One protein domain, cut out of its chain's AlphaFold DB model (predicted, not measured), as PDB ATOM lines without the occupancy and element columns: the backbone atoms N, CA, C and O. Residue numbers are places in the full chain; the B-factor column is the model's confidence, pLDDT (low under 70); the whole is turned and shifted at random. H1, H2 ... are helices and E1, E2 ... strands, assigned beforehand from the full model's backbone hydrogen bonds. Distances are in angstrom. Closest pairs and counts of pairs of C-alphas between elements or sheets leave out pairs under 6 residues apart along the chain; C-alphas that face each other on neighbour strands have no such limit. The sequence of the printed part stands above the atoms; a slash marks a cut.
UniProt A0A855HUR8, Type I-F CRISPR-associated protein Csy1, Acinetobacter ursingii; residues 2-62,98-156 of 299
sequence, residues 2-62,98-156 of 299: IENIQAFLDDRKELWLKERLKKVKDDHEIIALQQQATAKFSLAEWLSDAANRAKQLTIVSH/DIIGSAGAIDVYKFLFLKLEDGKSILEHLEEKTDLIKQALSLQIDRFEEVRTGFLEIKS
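This is residues 2 to 62 and 98 to 156 of the 299 residues of the protein "Type I-F CRISPR-associated protein Csy1" of Acinetobacter ursingii (UniProt A0A855HUR8). A helical hairpin, H1 and H2, makes an arm that reaches out from a body of five helices, H3 to H7, most of them crossing one another. A small two-stranded antiparallel ribbon, E1 and E2, lies at the edge of the body, by H4 and residues 151 to 155 of H7. The printed part has 120 residues, with seven named helices and two named strands in the order H1 H2 H3 E1 E2 H4 H5 H6 H7, mostly helix. It is compact, with a radius of gyration of the C-alphas of 15.5 A and spans of 48 by 34 by 26 A.

H1, residues 2 to 21, touches H2, residues 27 to 40, with its residues 13 to 21 alone, closest at the C-alphas of Lys 13 and Ala 37, 6.1 A; this hairpin has a shallow tilt of 33 degrees, only just short of steep. Residues 50 to 54 of H3, residues 43 to 54, touch H4, residues 103 to 112, closest at C-alphas 50 and 108, 5.8 A. E1, residues 57 to 60, and E2, residues 98 to 101, are antiparallel at 149 degrees, with N 58 and O 100 within hydrogen-bond range at 2.9 A. H5, residues 122 to 128, and H6, residues 131 to 137, form a hairpin, closest at C-alphas 125 and 133, 6.0 A. H7, residues 141 to 155, touches H3, closest at C-alphas 51 and 150, 4.7 A. Every O i to N i+4 pair is within hydrogen-bond range in H1, H2, H3, H5 and H6, against 4 of 6 in H4 and 9 of 11 in H7.

H1 begins at C-alpha 2, (-121.819, 36.246, -17.968), and is 27.8 A long; H2 is 19.8 A. H7, 22.2 A, ends at C-alpha 155, (-139.368, 18.529, -18.464).

C-alphas 27 and 62 are farthest apart, 49.6 A. Residues 63 to 97 are not printed; C-alphas 62 and 98 are 7.9 A apart. No link printed whole is long. Only residue 2 has pLDDT under 70.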
ATOM      1  N   ILE A   2    -120.966  35.546 -18.959       64.69
ATOM      2  CA  ILE A   2    -121.819  36.246 -17.968       64.69
ATOM      3  C   ILE A   2    -122.608  37.375 -18.645       64.69
ATOM      4  O   ILE A   2    -123.756  37.614 -18.300       64.69
ATOM      5  N   GLU A   3    -122.027  38.000 -19.670       75.00
ATOM      6  CA  GLU A   3    -122.639  39.093 -20.430       75.00
ATOM      7  C   GLU A   3    -124.016  38.753 -21.014       75.00
ATOM      8  O   GLU A   3    -124.910  39.579 -20.910       75.00
ATOM      9  N   ASN A   4    -124.250  37.541 -21.542       84.25
ATOM     10  CA  ASN A   4    -125.568  37.184 -22.093       84.25
ATOM     11  C   ASN A   4    -126.631  37.052 -20.993       84.25
ATOM     12  O   ASN A   4    -127.772  37.475 -21.172       84.25
ATOM     13  N   ILE A   5    -126.260  36.462 -19.853       88.31
ATOM     14  CA  ILE A   5    -127.151  36.312 -18.694       88.31
ATOM     15  C   ILE A   5    -127.420  37.680 -18.064       88.31
ATOM     16  O   ILE A   5    -128.565  38.005 -17.762       88.31
ATOM     17  N   GLN A   6    -126.379  38.494 -17.908       88.62
ATOM     18  CA  GLN A   6    -126.479  39.821 -17.323       88.62
ATOM     19  C   GLN A   6    -127.298  40.754 -18.217       88.62
ATOM     20  O   GLN A   6    -128.247  41.354 -17.728       88.62
ATOM     21  N   ALA A   7    -127.037  40.776 -19.528       91.12
ATOM     22  CA  ALA A   7    -127.838  41.524 -20.495       91.12
ATOM     23  C   ALA A   7    -129.311  41.094 -20.459       91.12
ATOM     24  O   ALA A   7    -130.203  41.936 -20.451       91.12
ATOM     25  N   PHE A   8    -129.584  39.787 -20.355       93.25
ATOM     26  CA  PHE A   8    -130.952  39.304 -20.191       93.25
ATOM     27  C   PHE A   8    -131.615  39.859 -18.920       93.25
ATOM     28  O   PHE A   8    -132.771  40.281 -18.972       93.25
ATOM     29  N   LEU A   9    -130.922  39.853 -17.778       92.81
ATOM     30  CA  LEU A   9    -131.464  40.377 -16.520       92.81
ATOM     31  C   LEU A   9    -131.639  41.897 -16.553       92.81
ATOM     32  O   LEU A   9    -132.662  42.393 -16.077       92.81
ATOM     33  N   ASP A  10    -130.695  42.618 -17.153       92.94
ATOM     34  CA  ASP A  10    -130.740  44.071 -17.304       92.94
ATOM     35  C   ASP A  10    -131.913  44.490 -18.197       92.94
ATOM     36  O   ASP A  10    -132.729  45.313 -17.780       92.94
ATOM     37  N   ASP A  11    -132.121  43.819 -19.334       93.38
ATOM     38  CA  ASP A  11    -133.294  44.022 -20.193       93.38
ATOM     39  C   ASP A  11    -134.610  43.824 -19.417       93.38
ATOM     40  O   ASP A  11    -135.581  44.576 -19.568       93.38
ATOM     41  N   ARG A  12    -134.682  42.792 -18.561       92.44
ATOM     42  CA  ARG A  12    -135.878  42.518 -17.742       92.44
ATOM     43  C   ARG A  12    -136.079  43.582 -16.672       92.44
ATOM     44  O   ARG A  12    -137.221  43.997 -16.446       92.44
ATOM     45  N   LYS A  13    -134.994  44.031 -16.048       92.31
ATOM     46  CA  LYS A  13    -134.984  45.103 -15.052       92.31
ATOM     47  C   LYS A  13    -135.481  46.412 -15.658       92.31
ATOM     48  O   LYS A  13    -136.362  47.050 -15.079       92.31
ATOM     49  N   GLU A  14    -134.985  46.782 -16.835       92.62
ATOM     50  CA  GLU A  14    -135.398  47.990 -17.550       92.62
ATOM     51  C   GLU A  14    -136.874  47.953 -17.944       92.62
ATOM     52  O   GLU A  14    -137.604  48.915 -17.695       92.62
ATOM     53  N   LEU A  15    -137.347  46.836 -18.507       90.88
ATOM     54  CA  LEU A  15    -138.759  46.673 -18.860       90.88
ATOM     55  C   LEU A  15    -139.664  46.804 -17.630       90.88
ATOM     56  O   LEU A  15    -140.667  47.519 -17.671       90.88
ATOM     57  N   TRP A  16    -139.288  46.162 -16.522       92.00
ATOM     58  CA  TRP A  16    -140.033  46.222 -15.267       92.00
ATOM     59  C   TRP A  16    -140.085  47.642 -14.691       92.00
ATOM     60  O   TRP A  16    -141.150  48.093 -14.255       92.00
ATOM     61  N   LEU A  17    -138.962  48.370 -14.725       91.50
ATOM     62  CA  LEU A  17    -138.895  49.762 -14.272       91.50
ATOM     63  C   LEU A  17    -139.746  50.657 -15.170       91.50
ATOM     64  O   LEU A  17    -140.585  51.404 -14.674       91.50
ATOM     65  N   LYS A  18    -139.608  50.530 -16.491       90.62
ATOM     66  CA  LYS A  18    -140.357  51.323 -17.472       90.62
ATOM     67  C   LYS A  18    -141.867  51.180 -17.308       90.62
ATOM     68  O   LYS A  18    -142.592  52.150 -17.505       90.62
ATOM     69  N   GLU A  19    -142.373  49.997 -16.967       88.94
ATOM     70  CA  GLU A  19    -143.809  49.809 -16.734       88.94
ATOM     71  C   GLU A  19    -144.308  50.467 -15.446       88.94
ATOM     72  O   GLU A  19    -145.406  51.027 -15.439       88.94
ATOM     73  N   ARG A  20    -143.511  50.434 -14.373       88.62
ATOM     74  CA  ARG A  20    -143.909  50.948 -13.051       88.62
ATOM     75  C   ARG A  20    -143.705  52.450 -12.915       88.62
ATOM     76  O   ARG A  20    -144.559  53.126 -12.352       88.62
ATOM     77  N   LEU A  21    -142.653  52.984 -13.531       89.06
ATOM     78  CA  LEU A  21    -142.354  54.416 -13.543       89.06
ATOM     79  C   LEU A  21    -143.363  55.233 -14.367       89.06
ATOM     80  O   LEU A  21    -143.507  56.425 -14.133       89.06
ATOM     81  N   LYS A  22    -144.142  54.614 -15.272       84.56
ATOM     82  CA  LYS A  22    -145.197  55.306 -16.051       84.56
ATOM     83  C   LYS A  22    -146.237  56.037 -15.196       84.56
ATOM     84  O   LYS A  22    -146.906  56.931 -15.706       84.56
ATOM     85  N   LYS A  23    -146.441  55.603 -13.950       75.56
ATOM     86  CA  LYS A  23    -147.512  56.098 -13.071       75.56
ATOM     87  C   LYS A  23    -146.998  56.831 -11.832       75.56
ATOM     88  O   LYS A  23    -147.817  57.331 -11.070       75.56
ATOM     89  N   VAL A  24    -145.683  56.904 -11.650       81.50
ATOM     90  CA  VAL A  24    -145.047  57.463 -10.455       81.50
ATOM     91  C   VAL A  24    -144.449  58.820 -10.805       81.50
ATOM     92  O   VAL A  24    -143.799  58.963 -11.838       81.50
ATOM     93  N   LYS A  25    -144.713  59.824  -9.967       76.00
ATOM     94  CA  LYS A  25    -144.202  61.197 -10.126       76.00
ATOM     95  C   LYS A  25    -143.369  61.670  -8.934       76.00
ATOM     96  O   LYS A  25    -142.860  62.781  -8.979       76.00
ATOM     97  N   ASP A  26    -143.290  60.861  -7.881       86.81
ATOM     98  CA  ASP A  26    -142.552  61.177  -6.665       86.81
ATOM     99  C   ASP A  26    -141.134  60.598  -6.723       86.81
ATOM    100  O   ASP A  26    -140.948  59.416  -7.017       86.81
ATOM    101  N   ASP A  27    -140.137  61.427  -6.423       83.00
ATOM    102  CA  ASP A  27    -138.724  61.057  -6.531       83.00
ATOM    103  C   ASP A  27    -138.320  60.004  -5.485       83.00
ATOM    104  O   ASP A  27    -137.483  59.141  -5.765       83.00
ATOM    105  N   HIS A  28    -138.949  60.007  -4.303       84.56
ATOM    106  CA  HIS A  28    -138.700  58.987  -3.282       84.56
ATOM    107  C   HIS A  28    -139.226  57.611  -3.709       84.56
ATOM    108  O   HIS A  28    -138.513  56.611  -3.572       84.56
ATOM    109  N   GLU A  29    -140.428  57.546  -4.286       86.06
ATOM    110  CA  GLU A  29    -140.964  56.309  -4.864       86.06
ATOM    111  C   GLU A  29    -140.109  55.786  -6.033       86.06
ATOM    112  O   GLU A  29    -139.911  54.573  -6.158       86.06
ATOM    113  N   ILE A  30    -139.547  56.672  -6.864       87.00
ATOM    114  CA  ILE A  30    -138.648  56.283  -7.965       87.00
ATOM    115  C   ILE A  30    -137.378  55.614  -7.427       87.00
ATOM    116  O   ILE A  30    -137.007  54.535  -7.899       87.00
ATOM    117  N   ILE A  31    -136.730  56.211  -6.420       88.00
ATOM    118  CA  ILE A  31    -135.516  55.653  -5.802       88.00
ATOM    119  C   ILE A  31    -135.816  54.292  -5.159       88.00
ATOM    120  O   ILE A  31    -135.067  53.330  -5.360       88.00
ATOM    121  N   ALA A  32    -136.939  54.170  -4.444       89.56
ATOM    122  CA  ALA A  32    -137.359  52.907  -3.840       89.56
ATOM    123  C   ALA A  32    -137.594  51.809  -4.898       89.56
ATOM    124  O   ALA A  32    -137.146  50.672  -4.728       89.56
ATOM    125  N   LEU A  33    -138.228  52.144  -6.028       89.94
ATOM    126  CA  LEU A  33    -138.437  51.210  -7.141       89.94
ATOM    127  C   LEU A  33    -137.123  50.769  -7.796       89.94
ATOM    128  O   LEU A  33    -136.990  49.599  -8.160       89.94
ATOM    129  N   GLN A  34    -136.142  51.662  -7.932       89.69
ATOM    130  CA  GLN A  34    -134.817  51.320  -8.461       89.69
ATOM    131  C   GLN A  34    -134.054  50.364  -7.538       89.69
ATOM    132  O   GLN A  34    -133.448  49.394  -8.012       89.69
ATOM    133  N   GLN A  35    -134.113  50.595  -6.224       90.06
ATOM    134  CA  GLN A  35    -133.529  49.691  -5.231       90.06
ATOM    135  C   GLN A  35    -134.222  48.324  -5.263       90.06
ATOM    136  O   GLN A  35    -133.551  47.294  -5.354       90.06
ATOM    137  N   GLN A  36    -135.558  48.308  -5.299       91.56
ATOM    138  CA  GLN A  36    -136.342  47.078  -5.408       91.56
ATOM    139  C   GLN A  36    -136.011  46.300  -6.687       91.56
ATOM    140  O   GLN A  36    -135.837  45.084  -6.636       91.56
ATOM    141  N   ALA A  37    -135.900  46.980  -7.830       90.25
ATOM    142  CA  ALA A  37    -135.524  46.352  -9.092       90.25
ATOM    143  C   ALA A  37    -134.116  45.750  -9.014       90.25
ATOM    144  O   ALA A  37    -133.892  44.635  -9.470       90.25
ATOM    145  N   THR A  38    -133.166  46.459  -8.406       91.19
ATOM    146  CA  THR A  38    -131.787  45.972  -8.266       91.19
ATOM    147  C   THR A  38    -131.709  44.726  -7.387       91.19
ATOM    148  O   THR A  38    -131.041  43.771  -7.764       91.19
ATOM    149  N   ALA A  39    -132.443  44.689  -6.272       90.38
ATOM    150  CA  ALA A  39    -132.524  43.496  -5.434       90.38
ATOM    151  C   ALA A  39    -133.210  42.329  -6.170       90.38
ATOM    152  O   ALA A  39    -132.671  41.224  -6.226       90.38
ATOM    153  N   LYS A  40    -134.364  42.592  -6.797       90.44
ATOM    154  CA  LYS A  40    -135.186  41.576  -7.473       90.44
ATOM    155  C   LYS A  40    -134.510  40.942  -8.691       90.44
ATOM    156  O   LYS A  40    -134.711  39.758  -8.939       90.44
ATOM    157  N   PHE A  41    -133.769  41.728  -9.467       92.06
ATOM    158  CA  PHE A  41    -133.051  41.261 -10.655       92.06
ATOM    159  C   PHE A  41    -131.572  40.974 -10.375       92.06
ATOM    160  O   PHE A  41    -130.801  40.772 -11.309       92.06
ATOM    161  N   SER A  42    -131.169  40.927  -9.101       91.00
ATOM    162  CA  SER A  42    -129.882  40.334  -8.747       91.00
ATOM    163  C   SER A  42    -129.880  38.858  -9.153       91.00
ATOM    164  O   SER A  42    -130.891  38.167  -9.012       91.00
ATOM    165  N   LEU A  43    -128.749  38.375  -9.673       90.19
ATOM    166  CA  LEU A  43    -128.646  37.035 -10.253       90.19
ATOM    167  C   LEU A  43    -129.147  35.947  -9.289       90.19
ATOM    168  O   LEU A  43    -129.986  35.134  -9.657       90.19
ATOM    169  N   ALA A  44    -128.686  35.962  -8.037       88.94
ATOM    170  CA  ALA A  44    -129.020  34.932  -7.057       88.94
ATOM    171  C   ALA A  44    -130.519  34.896  -6.701       88.94
ATOM    172  O   ALA A  44    -131.132  33.822  -6.696       88.94
ATOM    173  N   GLU A  45    -131.117  36.059  -6.429       90.75
ATOM    174  CA  GLU A  45    -132.535  36.158  -6.065       90.75
ATOM    175  C   GLU A  45    -133.432  35.835  -7.254       90.75
ATOM    176  O   GLU A  45    -134.372  35.047  -7.126       90.75
ATOM    177  N   TRP A  46    -133.097  36.361  -8.435       94.31
ATOM    178  CA  TRP A  46    -133.856  36.085  -9.645       94.31
ATOM    179  C   TRP A  46    -133.820  34.600 -10.006       94.31
ATOM    180  O   TRP A  46    -134.865  34.040 -10.313       94.31
ATOM    181  N   LEU A  47    -132.659  33.935  -9.924       94.06
ATOM    182  CA  LEU A  47    -132.546  32.499 -10.206       94.06
ATOM    183  C   LEU A  47    -133.402  31.653  -9.260       94.06
ATOM    184  O   LEU A  47    -134.034  30.697  -9.699       94.06
ATOM    185  N   SER A  48    -133.451  32.021  -7.980       92.12
ATOM    186  CA  SER A  48    -134.217  31.283  -6.965       92.12
ATOM    187  C   SER A  48    -135.728  31.447  -7.184       92.12
ATOM    188  O   SER A  48    -136.489  30.478  -7.132       92.12
ATOM    189  N   ASP A  49    -136.177  32.663  -7.504       93.12
ATOM    190  CA  ASP A  49    -137.564  32.936  -7.897       93.12
ATOM    191  C   ASP A  49    -137.929  32.260  -9.233       93.12
ATOM    192  O   ASP A  49    -138.983  31.636  -9.359       93.12
ATOM    193  N   ALA A  50    -137.043  32.327 -10.229       94.44
ATOM    194  CA  ALA A  50    -137.240  31.734 -11.547       94.44
ATOM    195  C   ALA A  50    -137.329  30.204 -11.484       94.44
ATOM    196  O   ALA A  50    -138.221  29.634 -12.112       94.44
ATOM    197  N   ALA A  51    -136.476  29.543 -10.695       93.69
ATOM    198  CA  ALA A  51    -136.543  28.100 -10.468       93.69
ATOM    199  C   ALA A  51    -137.888  27.698  -9.843       93.69
ATOM    200  O   ALA A  51    -138.543  26.771 -10.311       93.69
ATOM    201  N   ASN A  52    -138.378  28.466  -8.866       92.50
ATOM    202  CA  ASN A  52    -139.698  28.245  -8.271       92.50
ATOM    203  C   ASN A  52    -140.860  28.479  -9.245       92.50
ATOM    204  O   ASN A  52    -141.909  27.840  -9.123       92.50
ATOM    205  N   ARG A  53    -140.716  29.409 -10.197       93.38
ATOM    206  CA  ARG A  53    -141.712  29.668 -11.247       93.38
ATOM    207  C   ARG A  53    -141.634  28.674 -12.404       93.38
ATOM    208  O   ARG A  53    -142.631  28.531 -13.109       93.38
ATOM    209  N   ALA A  54    -140.522  27.958 -12.574       92.12
ATOM    210  CA  ALA A  54    -140.339  26.976 -13.641       92.12
ATOM    211  C   ALA A  54    -141.404  25.867 -13.614       92.12
ATOM    212  O   ALA A  54    -141.884  25.483 -14.673       92.12
ATOM    213  N   LYS A  55    -141.885  25.462 -12.430       89.50
ATOM    214  CA  LYS A  55    -143.003  24.507 -12.260       89.50
ATOM    215  C   LYS A  55    -144.339  24.950 -12.865       89.50
ATOM    216  O   LYS A  55    -145.269  24.161 -12.985       89.50
ATOM    217  N   GLN A  56    -144.479  26.236 -13.193       89.88
ATOM    218  CA  GLN A  56    -145.659  26.769 -13.883       89.88
ATOM    219  C   GLN A  56    -145.570  26.604 -15.402       89.88
ATOM    220  O   GLN A  56    -146.486  27.034 -16.109       89.88
ATOM    221  N   LEU A  57    -144.456  26.064 -15.896       91.75
ATOM    222  CA  LEU A  57    -144.191  25.782 -17.291       91.75
ATOM    223  C   LEU A  57    -143.978  24.283 -17.481       91.75
ATOM    224  O   LEU A  57    -143.452  23.590 -16.613       91.75
ATOM    225  N   THR A  58    -144.314  23.806 -18.672       92.06
ATOM    226  CA  THR A  58    -144.040  22.430 -19.073       92.06
ATOM    227  C   THR A  58    -143.652  22.401 -20.541       92.06
ATOM    228  O   THR A  58    -144.344  22.980 -21.386       92.06
ATOM    229  N   ILE A  59    -142.539  21.734 -20.849       92.94
ATOM    230  CA  ILE A  59    -142.118  21.450 -22.218       92.94
ATOM    231  C   ILE A  59    -142.975  20.309 -22.749       92.94
ATOM    232  O   ILE A  59    -143.030  19.221 -22.179       92.94
ATOM    233  N   VAL A  60    -143.626  20.551 -23.879       93.50
ATOM    234  CA  VAL A  60    -144.536  19.608 -24.513       93.50
ATOM    235  C   VAL A  60    -144.241  19.471 -25.995       93.50
ATOM    236  O   VAL A  60    -143.879  20.401 -26.707       93.50
ATOM    237  N   SER A  61    -144.431  18.260 -26.484       93.44
ATOM    238  CA  SER A  61    -144.363  17.920 -27.903       93.44
ATOM    239  C   SER A  61    -145.736  18.002 -28.575       93.44
ATOM    240  O   SER A  61    -145.830  18.417 -29.728       93.44
ATOM    241  N   HIS A  62    -146.798  17.636 -27.846       94.00
ATOM    242  CA  HIS A  62    -148.166  17.514 -28.357       94.00
ATOM    243  C   HIS A  62    -149.169  18.219 -27.417       94.00
ATOM    244  O   HIS A  62    -149.873  17.559 -26.652       94.00
ATOM    245  N   ASP A  98    -142.655  22.704 -27.840       93.94
ATOM    246  CA  ASP A  98    -143.513  23.798 -27.418       93.94
ATOM    247  C   ASP A  98    -143.550  23.867 -25.895       93.94
ATOM    248  O   ASP A  98    -143.121  22.949 -25.197       93.94
ATOM    249  N   ILE A  99    -144.050  24.974 -25.367       92.56
ATOM    250  CA  ILE A  99    -144.149  25.196 -23.935       92.56
ATOM    251  C   ILE A  99    -145.520  25.750 -23.624       92.56
ATOM    252  O   ILE A  99    -146.006  26.709 -24.233       92.56
ATOM    253  N   ILE A 100    -146.136  25.127 -22.636       91.62
ATOM    254  CA  ILE A 100    -147.399  25.556 -22.062       91.62
ATOM    255  C   ILE A 100    -147.155  26.017 -20.631       91.62
ATOM    256  O   ILE A 100    -146.203  25.587 -19.985       91.62
ATOM    257  N   GLY A 101    -148.012  26.905 -20.139       87.94
ATOM    258  CA  GLY A 101    -147.922  27.363 -18.763       87.94
ATOM    259  C   GLY A 101    -148.455  28.767 -18.544       87.94
ATOM    260  O   GLY A 101    -149.145  29.342 -19.392       87.94
ATOM    261  N   SER A 102    -148.138  29.305 -17.372       86.88
ATOM    262  CA  SER A 102    -148.526  30.654 -16.966       86.88
ATOM    263  C   SER A 102    -147.746  31.725 -17.729       86.88
ATOM    264  O   SER A 102    -146.522  31.664 -17.848       86.88
ATOM    265  N   ALA A 103    -148.441  32.778 -18.169       82.19
ATOM    266  CA  ALA A 103    -147.808  33.920 -18.830       82.19
ATOM    267  C   ALA A 103    -146.761  34.624 -17.940       82.19
ATOM    268  O   ALA A 103    -145.788  35.175 -18.450       82.19
ATOM    269  N   GLY A 104    -146.929  34.563 -16.612       84.50
ATOM    270  CA  GLY A 104    -146.002  35.144 -15.634       84.50
ATOM    271  C   GLY A 104    -144.672  34.398 -15.474       84.50
ATOM    272  O   GLY A 104    -143.824  34.847 -14.705       84.50
ATOM    273  N   ALA A 105    -144.488  33.273 -16.168       89.94
ATOM    274  CA  ALA A 105    -143.244  32.506 -16.177       89.94
ATOM    275  C   ALA A 105    -142.549  32.506 -17.553       89.94
ATOM    276  O   ALA A 105    -141.512  31.876 -17.714       89.94
ATOM    277  N   ILE A 106    -143.068  33.222 -18.560       87.12
ATOM    278  CA  ILE A 106    -142.493  33.235 -19.924       87.12
ATOM    279  C   ILE A 106    -141.028  33.707 -19.943       87.12
ATOM    280  O   ILE A 106    -140.244  33.266 -20.784       87.12
ATOM    281  N   ASP A 107    -140.637  34.606 -19.041       91.06
ATOM    282  CA  ASP A 107    -139.243  35.029 -18.864       91.06
ATOM    283  C   ASP A 107    -138.328  33.861 -18.473       91.06
ATOM    284  O   ASP A 107    -137.213  33.784 -18.981       91.06
ATOM    285  N   VAL A 108    -138.814  32.917 -17.662       93.75
ATOM    286  CA  VAL A 108    -138.070  31.706 -17.287       93.75
ATOM    287  C   VAL A 108    -137.794  30.834 -18.508       93.75
ATOM    288  O   VAL A 108    -136.662  30.403 -18.705       93.75
ATOM    289  N   TYR A 109    -138.788  30.635 -19.381       91.00
ATOM    290  CA  TYR A 109    -138.576  29.953 -20.662       91.00
ATOM    291  C   TYR A 109    -137.479  30.638 -21.486       91.00
ATOM    292  O   TYR A 109    -136.531  29.985 -21.924       91.00
ATOM    293  N   LYS A 110    -137.595  31.957 -21.682       92.06
ATOM    294  CA  LYS A 110    -136.637  32.719 -22.495       92.06
ATOM    295  C   LYS A 110    -135.217  32.620 -21.947       92.06
ATOM    296  O   LYS A 110    -134.279  32.553 -22.731       92.06
ATOM    297  N   PHE A 111    -135.077  32.585 -20.625       94.62
ATOM    298  CA  PHE A 111    -133.802  32.351 -19.964       94.62
ATOM    299  C   PHE A 111    -133.273  30.938 -20.232       94.62
ATOM    300  O   PHE A 111    -132.164  30.785 -20.728       94.62
ATOM    301  N   LEU A 112    -134.077  29.900 -19.986       94.19
ATOM    302  CA  LEU A 112    -133.664  28.504 -20.171       94.19
ATOM    303  C   LEU A 112    -133.243  28.178 -21.611       94.19
ATOM    304  O   LEU A 112    -132.354  27.354 -21.821       94.19
ATOM    305  N   PHE A 113    -133.851  28.833 -22.601       92.25
ATOM    306  CA  PHE A 113    -133.542  28.644 -24.021       92.25
ATOM    307  C   PHE A 113    -132.514  29.640 -24.572       92.25
ATOM    308  O   PHE A 113    -132.163  29.557 -25.752       92.25
ATOM    309  N   LEU A 114    -131.992  30.546 -23.738       93.31
ATOM    310  CA  LEU A 114    -130.914  31.451 -24.121       93.31
ATOM    311  C   LEU A 114    -129.684  30.632 -24.524       93.31
ATOM    312  O   LEU A 114    -129.223  29.781 -23.762       93.31
ATOM    313  N   LYS A 115    -129.167  30.884 -25.728       91.62
ATOM    314  CA  LYS A 115    -127.959  30.227 -26.233       91.62
ATOM    315  C   LYS A 115    -126.707  30.914 -25.686       91.62
ATOM    316  O   LYS A 115    -126.600  32.142 -25.709       91.62
ATOM    317  N   LEU A 116    -125.775  30.111 -25.183       88.56
ATOM    318  CA  LEU A 116    -124.445  30.550 -24.769       88.56
ATOM    319  C   LEU A 116    -123.479  30.498 -25.964       88.56
ATOM    320  O   LEU A 116    -123.856  30.103 -27.067       88.56
ATOM    321  N   GLU A 117    -122.237  30.940 -25.760       85.94
ATOM    322  CA  GLU A 117    -121.214  31.067 -26.815       85.94
ATOM    323  C   GLU A 117    -120.908  29.746 -27.538       85.94
ATOM    324  O   GLU A 117    -120.532  29.752 -28.706       85.94
ATOM    325  N   ASP A 118    -121.119  28.611 -26.872       87.94
ATOM    326  CA  ASP A 118    -120.943  27.272 -27.432       87.94
ATOM    327  C   ASP A 118    -122.160  26.771 -28.234       87.94
ATOM    328  O   ASP A 118    -122.164  25.646 -28.736       87.94
ATOM    329  N   GLY A 119    -123.211  27.587 -28.357       88.44
ATOM    330  CA  GLY A 119    -124.438  27.259 -29.081       88.44
ATOM    331  C   GLY A 119    -125.409  26.349 -28.319       88.44
ATOM    332  O   GLY A 119    -126.506  26.072 -28.826       88.44
ATOM    333  N   LYS A 120    -125.070  25.913 -27.098       91.94
ATOM    334  CA  LYS A 120    -125.990  25.193 -26.206       91.94
ATOM    335  C   LYS A 120    -126.826  26.172 -25.388       91.94
ATOM    336  O   LYS A 120    -126.436  27.312 -25.143       91.94
ATOM    337  N   SER A 121    -128.030  25.755 -25.025       93.50
ATOM    338  CA  SER A 121    -128.927  26.526 -24.172       93.50
ATOM    339  C   SER A 121    -128.557  26.365 -22.703       93.50
ATOM    340  O   SER A 121    -127.911  25.393 -22.310       93.50
ATOM    341  N   ILE A 122    -129.011  27.299 -21.867       94.44
ATOM    342  CA  ILE A 122    -128.877  27.178 -20.411       94.44
ATOM    343  C   ILE A 122    -129.493  25.864 -19.911       94.44
ATOM    344  O   ILE A 122    -128.893  25.191 -19.078       94.44
ATOM    345  N   LEU A 123    -130.646  25.460 -20.448       94.31
ATOM    346  CA  LEU A 123    -131.288  24.193 -20.102       94.31
ATOM    347  C   LEU A 123    -130.404  22.983 -20.434       94.31
ATOM    348  O   LEU A 123    -130.233  22.123 -19.578       94.31
ATOM    349  N   GLU A 124    -129.809  22.940 -21.631       93.56
ATOM    350  CA  GLU A 124    -128.894  21.860 -22.042       93.56
ATOM    351  C   GLU A 124    -127.690  21.771 -21.086       93.56
ATOM    352  O   GLU A 124    -127.318  20.690 -20.630       93.56
ATOM    353  N   HIS A 125    -127.129  22.916 -20.690       94.81
ATOM    354  CA  HIS A 125    -126.033  22.957 -19.723       94.81
ATOM    355  C   HIS A 125    -126.435  22.514 -18.308       94.81
ATOM    356  O   HIS A 125    -125.655  21.840 -17.629       94.81
ATOM    357  N   LEU A 126    -127.637  22.876 -17.846       94.31
ATOM    358  CA  LEU A 126    -128.178  22.447 -16.547       94.31
ATOM    359  C   LEU A 126    -128.417  20.929 -16.495       94.31
ATOM    360  O   LEU A 126    -128.242  20.311 -15.438       94.31
ATOM    361  N   GLU A 127    -128.790  20.322 -17.623       93.19
ATOM    362  CA  GLU A 127    -128.931  18.870 -17.763       93.19
ATOM    363  C   GLU A 127    -127.583  18.157 -17.696       93.19
ATOM    364  O   GLU A 127    -127.419  17.218 -16.915       93.19
ATOM    365  N   GLU A 128    -126.609  18.640 -18.465       94.06
ATOM    366  CA  GLU A 128    -125.265  18.060 -18.550       94.06
ATOM    367  C   GLU A 128    -124.382  18.378 -17.328       94.06
ATOM    368  O   GLU A 128    -123.303  17.804 -17.183       94.06
ATOM    369  N   LYS A 129    -124.822  19.276 -16.435       92.56
ATOM    370  CA  LYS A 129    -124.047  19.776 -15.281       92.56
ATOM    371  C   LYS A 129    -122.663  20.304 -15.675       92.56
ATOM    372  O   LYS A 129    -121.681  20.070 -14.959       92.56
ATOM    373  N   THR A 130    -122.581  21.013 -16.797       91.69
ATOM    374  CA  THR A 130    -121.302  21.522 -17.302       91.69
ATOM    375  C   THR A 130    -120.657  22.489 -16.310       91.69
ATOM    376  O   THR A 130    -121.329  23.208 -15.566       91.69
ATOM    377  N   ASP A 131    -119.325  22.542 -16.290       88.81
ATOM    378  CA  ASP A 131    -118.623  23.513 -15.441       88.81
ATOM    379  C   ASP A 131    -118.868  24.953 -15.900       88.81
ATOM    380  O   ASP A 131    -118.857  25.875 -15.086       88.81
ATOM    381  N   LEU A 132    -119.201  25.124 -17.184       87.81
ATOM    382  CA  LEU A 132    -119.588  26.392 -17.784       87.81
ATOM    383  C   LEU A 132    -120.784  27.014 -17.048       87.81
ATOM    384  O   LEU A 132    -120.698  28.158 -16.605       87.81
ATOM    385  N   ILE A 133    -121.878  26.267 -16.842       90.44
ATOM    386  CA  ILE A 133    -123.056  26.824 -16.157       90.44
ATOM    387  C   ILE A 133    -122.827  27.024 -14.659       90.44
ATOM    388  O   ILE A 133    -123.329  27.994 -14.092       90.44
ATOM    389  N   LYS A 134    -122.020  26.172 -14.013       88.94
ATOM    390  CA  LYS A 134    -121.650  26.362 -12.600       88.94
ATOM    391  C   LYS A 134    -120.895  27.677 -12.401       88.94
ATOM    392  O   LYS A 134    -121.210  28.428 -11.481       88.94
ATOM    393  N   GLN A 135    -119.944  27.978 -13.289       86.88
ATOM    394  CA  GLN A 135    -119.206  29.242 -13.278       86.88
ATOM    395  C   GLN A 135    -120.125  30.427 -13.605       86.88
ATOM    396  O   GLN A 135    -120.124  31.423 -12.884       86.88
ATOM    397  N   ALA A 136    -120.957  30.308 -14.643       86.25
ATOM    398  CA  ALA A 136    -121.823  31.394 -15.098       86.25
ATOM    399  C   ALA A 136    -122.889  31.808 -14.068       86.25
ATOM    400  O   ALA A 136    -123.181  32.994 -13.945       86.25
ATOM    401  N   LEU A 137    -123.460  30.857 -13.317       87.38
ATOM    402  CA  LEU A 137    -124.432  31.168 -12.263       87.38
ATOM    403  C   LEU A 137    -123.761  31.624 -10.960       87.38
ATOM    404  O   LEU A 137    -124.401  32.313 -10.168       87.38
ATOM    405  N   SER A 138    -122.488  31.262 -10.739       83.81
ATOM    406  CA  SER A 138    -121.690  31.669  -9.568       83.81
ATOM    407  C   SER A 138    -122.403  31.434  -8.221       83.81
ATOM    408  O   SER A 138    -122.285  32.221  -7.284       83.81
ATOM    409  N   LEU A 139    -123.169  30.342  -8.119       80.38
ATOM    410  CA  LEU A 139    -123.891  29.946  -6.909       80.38
ATOM    411  C   LEU A 139    -123.050  28.989  -6.052       80.38
ATOM    412  O   LEU A 139    -122.227  28.232  -6.564       80.38
ATOM    413  N   GLN A 140    -123.306  28.978  -4.742       80.81
ATOM    414  CA  GLN A 140    -122.835  27.899  -3.865       80.81
ATOM    415  C   GLN A 140    -123.409  26.551  -4.325       80.81
ATOM    416  O   GLN A 140    -124.511  26.510  -4.870       80.81
ATOM    417  N   ILE A 141    -122.681  25.456  -4.078       80.25
ATOM    418  CA  ILE A 141    -123.008  24.109  -4.586       80.25
ATOM    419  C   ILE A 141    -124.450  23.702  -4.242       80.25
ATOM    420  O   ILE A 141    -125.199  23.315  -5.139       80.25
ATOM    421  N   ASP A 142    -124.861  23.859  -2.984       81.50
ATOM    422  CA  ASP A 142    -126.205  23.469  -2.534       81.50
ATOM    423  C   ASP A 142    -127.299  24.290  -3.235       81.50
ATOM    424  O   ASP A 142    -128.280  23.741  -3.739       81.50
ATOM    425  N   ARG A 143    -127.084  25.606  -3.369       86.88
ATOM    426  CA  ARG A 143    -128.012  26.516  -4.063       86.88
ATOM    427  C   ARG A 143    -128.059  26.245  -5.568       86.88
ATOM    428  O   ARG A 143    -129.106  26.409  -6.187       86.88
ATOM    429  N   PHE A 144    -126.945  25.825  -6.168       91.38
ATOM    430  CA  PHE A 144    -126.906  25.430  -7.573       91.38
ATOM    431  C   PHE A 144    -127.771  24.193  -7.826       91.38
ATOM    432  O   PHE A 144    -128.560  24.195  -8.768       91.38
ATOM    433  N   GLU A 145    -127.656  23.153  -6.996       91.94
ATOM    434  CA  GLU A 145    -128.448  21.929  -7.173       91.94
ATOM    435  C   GLU A 145    -129.946  22.159  -6.922       91.94
ATOM    436  O   GLU A 145    -130.769  21.596  -7.648       91.94
ATOM    437  N   GLU A 146    -130.314  23.032  -5.978       91.56
ATOM    438  CA  GLU A 146    -131.704  23.460  -5.769       91.56
ATOM    439  C   GLU A 146    -132.274  24.150  -7.020       91.56
ATOM    440  O   GLU A 146    -133.281  23.712  -7.580       91.56
ATOM    441  N   VAL A 147    -131.587  25.189  -7.508       93.06
ATOM    442  CA  VAL A 147    -131.990  25.956  -8.698       93.06
ATOM    443  C   VAL A 147    -132.065  25.059  -9.931       93.06
ATOM    444  O   VAL A 147    -133.031  25.116 -10.693       93.06
ATOM    445  N   ARG A 148    -131.066  24.191 -10.120       94.56
ATOM    446  CA  ARG A 148    -131.034  23.221 -11.214       94.56
ATOM    447  C   ARG A 148    -132.236  22.287 -11.148       94.56
ATOM    448  O   ARG A 148    -132.903  22.104 -12.162       94.56
ATOM    449  N   THR A 149    -132.509  21.698  -9.986       93.06
ATOM    450  CA  THR A 149    -133.625  20.757  -9.824       93.06
ATOM    451  C   THR A 149    -134.949  21.440 -10.150       93.06
ATOM    452  O   THR A 149    -135.699  20.911 -10.965       93.06
ATOM    453  N   GLY A 150    -135.175  22.654  -9.634       93.69
ATOM    454  CA  GLY A 150    -136.373  23.437  -9.943       93.69
ATOM    455  C   GLY A 150    -136.522  23.754 -11.434       93.69
ATOM    456  O   GLY A 150    -137.603  23.599 -11.994       93.69
ATOM    457  N   PHE A 151    -135.441  24.129 -12.128       95.38
ATOM    458  CA  PHE A 151    -135.506  24.361 -13.575       95.38
ATOM    459  C   PHE A 151    -135.797  23.095 -14.386       95.38
ATOM    460  O   PHE A 151    -136.513  23.168 -15.384       95.38
ATOM    461  N   LEU A 152    -135.264  21.941 -13.977       93.31
ATOM    462  CA  LEU A 152    -135.465  20.677 -14.689       93.31
ATOM    463  C   LEU A 152    -136.886  20.114 -14.535       93.31
ATOM    464  O   LEU A 152    -137.303  19.311 -15.372       93.31
ATOM    465  N   GLU A 153    -137.670  20.582 -13.557       90.25
ATOM    466  CA  GLU A 153    -139.093  20.230 -13.435       90.25
ATOM    467  C   GLU A 153    -139.901  20.596 -14.686       90.25
ATOM    468  O   GLU A 153    -140.897  19.936 -14.979       90.25
ATOM    469  N   ILE A 154    -139.444  21.559 -15.496       90.31
ATOM    470  CA  ILE A 154    -140.107  21.935 -16.753       90.31
ATOM    471  C   ILE A 154    -140.208  20.768 -17.755       90.31
ATOM    472  O   ILE A 154    -141.056  20.789 -18.647       90.31
ATOM    473  N   LYS A 155    -139.346  19.748 -17.634       87.31
ATOM    474  CA  LYS A 155    -139.368  18.529 -18.464       87.31
ATOM    475  C   LYS A 155    -140.131  17.371 -17.823       87.31
ATOM    476  O   LYS A 155    -140.277  16.321 -18.454       87.31
ATOM    477  N   SER A 156    -140.597  17.523 -16.586       74.75
ATOM    478  CA  SER A 156    -141.342  16.464 -15.914       74.75
ATOM    479  C   SER A 156    -142.664  16.217 -16.648       74.75
ATOM    480  O   SER A 156    -143.457  17.123 -16.890       74.75
TER     481      SER A 156